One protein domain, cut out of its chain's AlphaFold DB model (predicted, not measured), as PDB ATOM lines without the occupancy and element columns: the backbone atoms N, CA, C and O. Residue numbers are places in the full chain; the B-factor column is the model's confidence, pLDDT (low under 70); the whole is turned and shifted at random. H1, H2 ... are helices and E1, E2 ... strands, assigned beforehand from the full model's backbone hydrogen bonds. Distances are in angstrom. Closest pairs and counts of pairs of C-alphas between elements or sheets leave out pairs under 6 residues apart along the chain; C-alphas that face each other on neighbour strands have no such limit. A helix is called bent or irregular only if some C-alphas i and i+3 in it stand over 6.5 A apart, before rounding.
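This is residues 24 to 93 of the 96 residues of an uncharacterized protein of Parabacteroides sp. D13 (UniProt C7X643). A small strand hairpin, E1 and E2, sits beside one long helix, H3, with E2 the nearer strand; H1 crosses H3 at about a right angle, and H2 folds back along the first part of H3 as a helical hairpin. H3 makes the longest axis. The printed part has 70 residues, in the order E1, E2, H1, H2, H3, with an antiparallel sheet E1 - E2; the class is mostly helix. It is compact, with a radius of gyration of the C-alphas of 12.7 A and spans of 40 by 28 by 16 A.

E1, residues 25 to 27, begins with C-alpha 25 at (125.490, 103.980, 186.352), and E2 is residues 30 to 32. H1 is residues 34 to 43, 14.5 A long, and H2 is residues 52 to 65, 19.8 A. H3, residues 67 to 91, is 36.4 A long and ends with C-alpha 91 at (139.128, 106.825, 201.295); it is irregular, with C-alphas 68 and 71 7.5 A apart.

In the hairpin E1 and E2, N 25 and O 32 are within hydrogen-bond range at 2.9 A. The closest C-alphas of E2 and H3, those of Phe 30 and Cys 82, are 6.7 A apart. E1 and H3 are only just apart, at 8.4 A. H1 touches residues 72 to 80 of H3, about perpendicular at 85 degrees, closest at the C-alphas of Met 36 and Ala 79, 5.3 A. H2 touches residues 69 to 77 of H3 at a shallow tilt of 23 degrees, opposite ways, closest at the C-alphas of Ser 63 and Ala 70, 4.9 A. H1 and H2 are only just apart, at 8.3 A. Each O i to N i+4 pair is within hydrogen-bond range in H2, against 4 of 6 in H1 and 19 of 21 in H3.

The C-alphas farthest apart, those of Asp 68 and Gly 93, are 40.4 A apart. The printed part has no cut, and no link is long. The mean pLDDT of the printed part is 70.1, and 38 residues are under 70, among them 41 to 57 and 59 to 73.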
ATOM      1  N   ALA A  24     121.430 102.734 183.858       86.56
ATOM      2  CA  ALA A  24     121.999 102.847 185.203       86.56
ATOM      3  C   ALA A  24     123.517 103.091 185.157       86.56
ATOM      4  O   ALA A  24     124.215 102.538 184.306       86.56
ATOM      5  N   LEU A  25     124.049 103.836 186.129       86.25
ATOM      6  CA  LEU A  25     125.490 103.980 186.352       86.25
ATOM      7  C   LEU A  25     125.951 102.973 187.410       86.25
ATOM      8  O   LEU A  25     125.453 102.987 188.535       86.25
ATOM      9  N   LYS A  26     126.926 102.121 187.073       85.19
ATOM     10  CA  LYS A  26     127.557 101.189 188.016       85.19
ATOM     11  C   LYS A  26     129.028 101.527 188.232       85.19
ATOM     12  O   LYS A  26     129.772 101.643 187.263       85.19
ATOM     13  N   ILE A  27     129.448 101.640 189.490       80.69
ATOM     14  CA  ILE A  27     130.849 101.846 189.878       80.69
ATOM     15  C   ILE A  27     131.200 100.790 190.929       80.69
ATOM     16  O   ILE A  27     130.717 100.847 192.057       80.69
ATOM     17  N   GLY A  28     131.996  99.784 190.559       79.56
ATOM     18  CA  GLY A  28     132.219  98.613 191.413       79.56
ATOM     19  C   GLY A  28     130.897  97.909 191.751       79.56
ATOM     20  O   GLY A  28     130.139  97.539 190.856       79.56
ATOM     21  N   SER A  29     130.604  97.749 193.045       75.62
ATOM     22  CA  SER A  29     129.331  97.201 193.540       75.62
ATOM     23  C   SER A  29     128.206  98.237 193.675       75.62
ATOM     24  O   SER A  29     127.082  97.869 194.013       75.62
ATOM     25  N   PHE A  30     128.479  99.525 193.445       73.69
ATOM     26  CA  PHE A  30     127.495 100.599 193.584       73.69
ATOM     27  C   PHE A  30     126.693 100.764 192.295       73.69
ATOM     28  O   PHE A  30     127.262 100.753 191.206       73.69
ATOM     29  N   THR A  31     125.373 100.924 192.410       82.12
ATOM     30  CA  THR A  31     124.467 101.155 191.275       82.12
ATOM     31  C   THR A  31     123.617 102.392 191.549       82.12
ATOM     32  O   THR A  31     122.966 102.466 192.586       82.12
ATOM     33  N   MET A  32     123.606 103.335 190.610       82.94
ATOM     34  CA  MET A  32     122.766 104.530 190.621       82.94
ATOM     35  C   MET A  32     121.766 104.470 189.466       82.94
ATOM     36  O   MET A  32     122.151 104.285 188.308       82.94
ATOM     37  N   THR A  33     120.483 104.615 189.790       86.94
ATOM     38  CA  THR A  33     119.385 104.678 188.818       86.94
ATOM     39  C   THR A  33     119.150 106.120 188.343       86.94
ATOM     40  O   THR A  33     119.628 107.058 188.991       86.94
ATOM     41  N   PRO A  34     118.400 106.327 187.245       84.44
ATOM     42  CA  PRO A  34     117.991 107.659 186.799       84.44
ATOM     43  C   PRO A  34     117.299 108.476 187.902       84.44
ATOM     44  O   PRO A  34     117.702 109.609 188.151       84.44
ATOM     45  N   GLU A  35     116.346 107.869 188.625       81.94
ATOM     46  CA  GLU A  35     115.658 108.493 189.768       81.94
ATOM     47  C   GLU A  35     116.665 108.961 190.831       81.94
ATOM     48  O   GLU A  35     116.640 110.109 191.259       81.94
ATOM     49  N   MET A  36     117.621 108.105 191.210       77.62
ATOM     50  CA  MET A  36     118.633 108.464 192.210       77.62
ATOM     51  C   MET A  36     119.504 109.642 191.753       77.62
ATOM     52  O   MET A  36     119.863 110.473 192.576       77.62
ATOM     53  N   ILE A  37     119.839 109.743 190.462       81.19
ATOM     54  CA  ILE A  37     120.641 110.853 189.920       81.19
ATOM     55  C   ILE A  37     119.861 112.169 189.895       81.19
ATOM     56  O   ILE A  37     120.439 113.227 190.155       81.19
ATOM     57  N   GLU A  38     118.567 112.127 189.593       79.38
ATOM     58  CA  GLU A  38     117.701 113.303 189.675       79.38
ATOM     59  C   GLU A  38     117.641 113.833 191.109       79.38
ATOM     60  O   GLU A  38     117.863 115.024 191.340       79.38
ATOM     61  N   GLU A  39     117.498 112.929 192.075       73.38
ATOM     62  CA  GLU A  39     117.471 113.290 193.487       73.38
ATOM     63  C   GLU A  39     118.778 113.912 193.983       73.38
ATOM     64  O   GLU A  39     118.771 114.864 194.769       73.38
ATOM     65  N   LEU A  40     119.920 113.469 193.455       71.81
ATOM     66  CA  LEU A  40     121.212 114.079 193.773       71.81
ATOM     67  C   LEU A  40     121.298 115.557 193.388       71.81
ATOM     68  O   LEU A  40     121.993 116.312 194.070       71.81
ATOM     69  N   LYS A  41     120.586 116.006 192.345       69.81
ATOM     70  CA  LYS A  41     120.558 117.431 191.979       69.81
ATOM     71  C   LYS A  41     119.905 118.267 193.077       69.81
ATOM     72  O   LYS A  41     120.409 119.342 193.391       69.81
ATOM     73  N   ILE A  42     118.841 117.761 193.696       66.56
ATOM     74  CA  ILE A  42     118.147 118.435 194.802       66.56
ATOM     75  C   ILE A  42     119.040 118.431 196.048       66.56
ATOM     76  O   ILE A  42     119.244 119.466 196.678       66.56
ATOM     77  N   VAL A  43     119.649 117.283 196.348       62.84
ATOM     78  CA  VAL A  43     120.560 117.110 197.487       62.84
ATOM     79  C   VAL A  43     121.826 117.966 197.383       62.84
ATOM     80  O   VAL A  43     122.334 118.425 198.401       62.84
ATOM     81  N   SER A  44     122.321 118.239 196.172       62.31
ATOM     82  CA  SER A  44     123.530 119.050 195.952       62.31
ATOM     83  C   SER A  44     123.446 120.487 196.483       62.31
ATOM     84  O   SER A  44     124.476 121.147 196.622       62.31
ATOM     85  N   GLN A  45     122.244 120.967 196.822       63.66
ATOM     86  CA  GLN A  45     122.040 122.258 197.483       63.66
ATOM     87  C   GLN A  45     122.561 122.271 198.933       63.66
ATOM     88  O   GLN A  45     122.822 123.343 199.477       63.66
ATOM     89  N   TYR A  46     122.758 121.100 199.545       60.84
ATOM     90  CA  TYR A  46     123.264 120.938 200.907       60.84
ATOM     91  C   TYR A  46     124.747 120.552 200.901       60.84
ATOM     92  O   TYR A  46     125.187 119.695 200.129       60.84
ATOM     93  N   LYS A  47     125.550 121.139 201.798       60.88
ATOM     94  CA  LYS A  47     126.950 120.720 201.948       60.88
ATOM     95  C   LYS A  47     127.020 119.446 202.777       60.88
ATOM     96  O   LYS A  47     126.826 119.479 203.989       60.88
ATOM     97  N   TYR A  48     127.409 118.342 202.142       60.72
ATOM     98  CA  TYR A  48     127.516 117.021 202.774       60.72
ATOM     99  C   TYR A  48     128.345 116.999 204.078       60.72
ATOM    100  O   TYR A  48     128.070 116.207 204.967       60.72
ATOM    101  N   SER A  49     129.358 117.854 204.232       60.34
ATOM    102  CA  SER A  49     130.202 117.888 205.440       60.34
ATOM    103  C   SER A  49     129.703 118.811 206.556       60.34
ATOM    104  O   SER A  49     130.188 118.705 207.679       60.34
ATOM    105  N   CYS A  50     128.771 119.720 206.267       57.81
ATOM    106  CA  CYS A  50     128.351 120.782 207.188       57.81
ATOM    107  C   CYS A  50     126.870 120.669 207.563       57.81
ATOM    108  O   CYS A  50     126.501 120.902 208.709       57.81
ATOM    109  N   ASP A  51     126.041 120.236 206.615       63.41
ATOM    110  CA  ASP A  51     124.586 120.336 206.710       63.41
ATOM    111  C   ASP A  51     123.905 118.961 206.731       63.41
ATOM    112  O   ASP A  51     122.686 118.880 206.632       63.41
ATOM    113  N   ILE A  52     124.667 117.867 206.865       68.50
ATOM    114  CA  ILE A  52     124.139 116.501 206.709       68.50
ATOM    115  C   ILE A  52     123.068 116.146 207.736       68.50
ATOM    116  O   ILE A  52     122.103 115.480 207.389       68.50
ATOM    117  N   ASN A  53     123.207 116.615 208.979       65.88
ATOM    118  CA  ASN A  53     122.219 116.352 210.024       65.88
ATOM    119  C   ASN A  53     120.932 117.134 209.744       65.88
ATOM    120  O   ASN A  53     119.870 116.535 209.675       65.88
ATOM    121  N   ASN A  54     121.043 118.433 209.445       67.56
ATOM    122  CA  ASN A  54     119.896 119.277 209.088       67.56
ATOM    123  C   ASN A  54     119.170 118.760 207.840       67.56
ATOM    124  O   ASN A  54     117.948 118.808 207.748       67.56
ATOM    125  N   MET A  55     119.932 118.253 206.875       67.75
ATOM    126  CA  MET A  55     119.406 117.670 205.656       67.75
ATOM    127  C   MET A  55     118.713 116.322 205.914       67.75
ATOM    128  O   MET A  55     117.628 116.090 205.386       67.75
ATOM    129  N   MET A  56     119.309 115.441 206.726       69.44
ATOM    130  CA  MET A  56     118.694 114.167 207.121       69.44
ATOM    131  C   MET A  56     117.414 114.401 207.920       69.44
ATOM    132  O   MET A  56     116.409 113.765 207.622       69.44
ATOM    133  N   ASP A  57     117.416 115.347 208.857       68.62
ATOM    134  CA  ASP A  57     116.234 115.713 209.638       68.62
ATOM    135  C   ASP A  57     115.124 116.266 208.736       68.62
ATOM    136  O   ASP A  57     113.977 115.843 208.845       68.62
ATOM    137  N   HIS A  58     115.457 117.133 207.775       70.88
ATOM    138  CA  HIS A  58     114.497 117.661 206.802       70.88
ATOM    139  C   HIS A  58     113.915 116.568 205.891       70.88
ATOM    140  O   HIS A  58     112.723 116.577 205.590       70.88
ATOM    141  N   LEU A  59     114.732 115.611 205.438       67.19
ATOM    142  CA  LEU A  59     114.248 114.481 204.642       67.19
ATOM    143  C   LEU A  59     113.358 113.552 205.470       67.19
ATOM    144  O   LEU A  59     112.299 113.160 205.002       67.19
ATOM    145  N   ILE A  60     113.750 113.245 206.704       66.81
ATOM    146  CA  ILE A  60     112.965 112.414 207.619       66.81
ATOM    147  C   ILE A  60     111.612 113.078 207.920       66.81
ATOM    148  O   ILE A  60     110.575 112.432 207.775       66.81
ATOM    149  N   LEU A  61     111.602 114.367 208.265       65.75
ATOM    150  CA  LEU A  61     110.376 115.125 208.536       65.75
ATOM    151  C   LEU A  61     109.444 115.152 207.318       65.75
ATOM    152  O   LEU A  61     108.279 114.784 207.443       65.75
ATOM    153  N   ASN A  62     109.971 115.455 206.126       64.06
ATOM    154  CA  ASN A  62     109.171 115.445 204.899       64.06
ATOM    155  C   ASN A  62     108.569 114.066 204.586       64.06
ATOM    156  O   ASN A  62     107.435 114.006 204.118       64.06
ATOM    157  N   SER A  63     109.282 112.962 204.861       63.28
ATOM    158  CA  SER A  63     108.725 111.612 204.660       63.28
ATOM    159  C   SER A  63     107.609 111.239 205.632       63.28
ATOM    160  O   SER A  63     106.796 110.386 205.296       63.28
ATOM    161  N   PHE A  64     107.576 111.823 206.832       60.59
ATOM    162  CA  PHE A  64     106.530 111.539 207.816       60.59
ATOM    163  C   PHE A  64     105.302 112.443 207.656       60.59
ATOM    164  O   PHE A  64     104.209 112.046 208.055       60.59
ATOM    165  N   GLU A  65     105.468 113.639 207.087       57.81
ATOM    166  CA  GLU A  65     104.381 114.609 206.902       57.81
ATOM    167  C   GLU A  65     103.618 114.436 205.575       57.81
ATOM    168  O   GLU A  65     102.437 114.778 205.526       57.81
ATOM    169  N   ASN A  66     104.234 113.859 204.533       57.47
ATOM    170  CA  ASN A  66     103.593 113.585 203.236       57.47
ATOM    171  C   ASN A  66     103.818 112.127 202.790       57.47
ATOM    172  O   ASN A  66     104.844 111.798 202.196       57.47
ATOM    173  N   ASP A  67     102.836 111.256 203.047       61.34
ATOM    174  CA  ASP A  67     102.900 109.810 202.742       61.34
ATOM    175  C   ASP A  67     102.993 109.528 201.222       61.34
ATOM    176  O   ASP A  67     103.663 108.588 200.791       61.34
ATOM    177  N   ASP A  68     102.420 110.406 200.387       61.44
ATOM    178  CA  ASP A  68     102.487 110.303 198.919       61.44
ATOM    179  C   ASP A  68     103.917 110.524 198.358       61.44
ATOM    180  O   ASP A  68     104.257 109.968 197.311       61.44
ATOM    181  N   ASP A  69     104.790 111.237 199.087       62.25
ATOM    182  CA  ASP A  69     106.181 111.553 198.696       62.25
ATOM    183  C   ASP A  69     107.225 110.647 199.388       62.25
ATOM    184  O   ASP A  69     108.447 110.844 199.278       62.25
ATOM    185  N   ALA A  70     106.770 109.623 200.118       66.81
ATOM    186  CA  ALA A  70     107.644 108.732 200.875       66.81
ATOM    187  C   ALA A  70     108.636 107.981 199.968       66.81
ATOM    188  O   ALA A  70     109.798 107.781 200.334       66.81
ATOM    189  N   LYS A  71     108.216 107.597 198.753       68.31
ATOM    190  CA  LYS A  71     109.071 106.884 197.787       68.31
ATOM    191  C   LYS A  71     110.234 107.756 197.298       68.31
ATOM    192  O   LYS A  71     111.376 107.291 197.311       68.31
ATOM    193  N   ASP A  72     109.962 109.003 196.927       67.25
ATOM    194  CA  ASP A  72     110.979 109.948 196.451       67.25
ATOM    195  C   ASP A  72     111.948 110.305 197.579       67.25
ATOM    196  O   ASP A  72     113.170 110.303 197.416       67.25
ATOM    197  N   THR A  73     111.421 110.472 198.791       69.00
ATOM    198  CA  THR A  73     112.235 110.709 199.983       69.00
ATOM    199  C   THR A  73     113.151 109.528 200.321       69.00
ATOM    200  O   THR A  73     114.338 109.714 200.606       69.00
ATOM    201  N   LEU A  74     112.667 108.288 200.196       71.44
ATOM    202  CA  LEU A  74     113.501 107.089 200.337       71.44
ATOM    203  C   LEU A  74     114.571 106.990 199.243       71.44
ATOM    204  O   LEU A  74     115.695 106.564 199.524       71.44
ATOM    205  N   ASN A  75     114.256 107.383 198.008       71.12
ATOM    206  CA  ASN A  75     115.221 107.421 196.913       71.12
ATOM    207  C   ASN A  75     116.332 108.459 197.161       71.12
ATOM    208  O   ASN A  75     117.504 108.117 196.980       71.12
ATOM    209  N   LYS A  76     116.010 109.650 197.693       69.44
ATOM    210  CA  LYS A  76     116.997 110.652 198.164       69.44
ATOM    211  C   LYS A  76     117.938 110.064 199.216       69.44
ATOM    212  O   LYS A  76     119.161 110.149 199.086       69.44
ATOM    213  N   ILE A  77     117.377 109.409 200.234       72.62
ATOM    214  CA  ILE A  77     118.144 108.777 201.319       72.62
ATOM    215  C   ILE A  77     119.067 107.674 200.774       72.62
ATOM    216  O   ILE A  77     120.252 107.621 201.115       72.62
ATOM    217  N   ARG A  78     118.564 106.810 199.883       70.31
ATOM    218  CA  ARG A  78     119.360 105.750 199.238       70.31
ATOM    219  C   ARG A  78     120.492 106.317 198.387       70.31
ATOM    220  O   ARG A  78     121.608 105.806 198.469       70.31
ATOM    221  N   ALA A  79     120.227 107.360 197.599       70.38
ATOM    222  CA  ALA A  79     121.235 108.019 196.774       70.38
ATOM    223  C   ALA A  79     122.378 108.579 197.634       70.38
ATOM    224  O   ALA A  79     123.550 108.332 197.342       70.38
ATOM    225  N   MET A  80     122.049 109.227 198.755       74.50
ATOM    226  CA  MET A  80     123.046 109.717 199.709       74.50
ATOM    227  C   MET A  80     123.883 108.602 200.327       74.50
ATOM    228  O   MET A  80     125.106 108.725 200.391       74.50
ATOM    229  N   PHE A  81     123.258 107.507 200.774       70.88
ATOM    230  CA  PHE A  81     124.009 106.376 201.319       70.88
ATOM    231  C   PHE A  81     124.935 105.750 200.276       70.88
ATOM    232  O   PHE A  81     126.085 105.458 200.599       70.88
ATOM    233  N   CYS A  82     124.484 105.632 199.023       71.81
ATOM    234  CA  CYS A  82     125.326 105.183 197.916       71.81
ATOM    235  C   CYS A  82     126.556 106.085 197.731       71.81
ATOM    236  O   CYS A  82     127.671 105.574 197.668       71.81
ATOM    237  N   ILE A  83     126.380 107.413 197.712       74.44
ATOM    238  CA  ILE A  83     127.505 108.357 197.611       74.44
ATOM    239  C   ILE A  83     128.435 108.251 198.817       74.44
ATOM    240  O   ILE A  83     129.648 108.161 198.645       74.44
ATOM    241  N   ARG A  84     127.895 108.251 200.039       76.81
ATOM    242  CA  ARG A  84     128.693 108.137 201.266       76.81
ATOM    243  C   ARG A  84     129.568 106.895 201.237       76.81
ATOM    244  O   ARG A  84     130.754 106.961 201.555       76.81
ATOM    245  N   ASP A  85     128.960 105.756 200.936       70.31
ATOM    246  CA  ASP A  85     129.635 104.469 200.989       70.31
ATOM    247  C   ASP A  85     130.672 104.364 199.866       70.31
ATOM    248  O   ASP A  85     131.759 103.837 200.101       70.31
ATOM    249  N   PHE A  86     130.399 104.966 198.704       71.00
ATOM    250  CA  PHE A  86     131.372 105.129 197.628       71.00
ATOM    251  C   PHE A  86     132.571 106.005 198.034       71.00
ATOM    252  O   PHE A  86     133.716 105.592 197.862       71.00
ATOM    253  N   LEU A  87     132.341 107.174 198.639       67.81
ATOM    254  CA  LEU A  87     133.419 108.049 199.116       67.81
ATOM    255  C   LEU A  87     134.279 107.349 200.179       67.81
ATOM    256  O   LEU A  87     135.502 107.332 200.072       67.81
ATOM    257  N   ARG A  88     133.647 106.668 201.142       71.88
ATOM    258  CA  ARG A  88     134.351 105.855 202.150       71.88
ATOM    259  C   ARG A  88     135.138 104.699 201.535       71.88
ATOM    260  O   ARG A  88     136.178 104.322 202.069       71.88
ATOM    261  N   TYR A  89     134.630 104.092 200.465       68.19
ATOM    262  CA  TYR A  89     135.322 103.023 199.746       68.19
ATOM    263  C   TYR A  89     136.621 103.530 199.104       68.19
ATOM    264  O   TYR A  89     137.655 102.869 199.225       68.19
ATOM    265  N   ILE A  90     136.585 104.724 198.502       67.88
ATOM    266  CA  ILE A  90     137.773 105.400 197.962       67.88
ATOM    267  C   ILE A  90     138.752 105.761 199.087       67.88
ATOM    268  O   ILE A  90     139.927 105.416 198.997       67.88
ATOM    269  N   GLU A  91     138.282 106.400 200.164       67.25
ATOM    270  CA  GLU A  91     139.128 106.825 201.295       67.25
ATOM    271  C   GLU A  91     139.874 105.663 201.960       67.25
ATOM    272  O   GLU A  91     141.007 105.820 202.409       67.25
ATOM    273  N   LYS A  92     139.258 104.478 202.011       72.12
ATOM    274  CA  LYS A  92     139.875 103.270 202.575       72.12
ATOM    275  C   LYS A  92     140.954 102.650 201.682       72.12
ATOM    276  O   LYS A  92     141.542 101.653 202.084       72.12
ATOM    277  N   GLY A  93     141.201 103.194 200.488       58.16
ATOM    278  CA  GLY A  93     142.163 102.640 199.535       58.16
ATOM    279  C   GLY A  93     141.715 101.315 198.909       58.16
ATOM    280  O   GLY A  93     142.534 100.603 198.342       58.16
TER     281      GLY A  93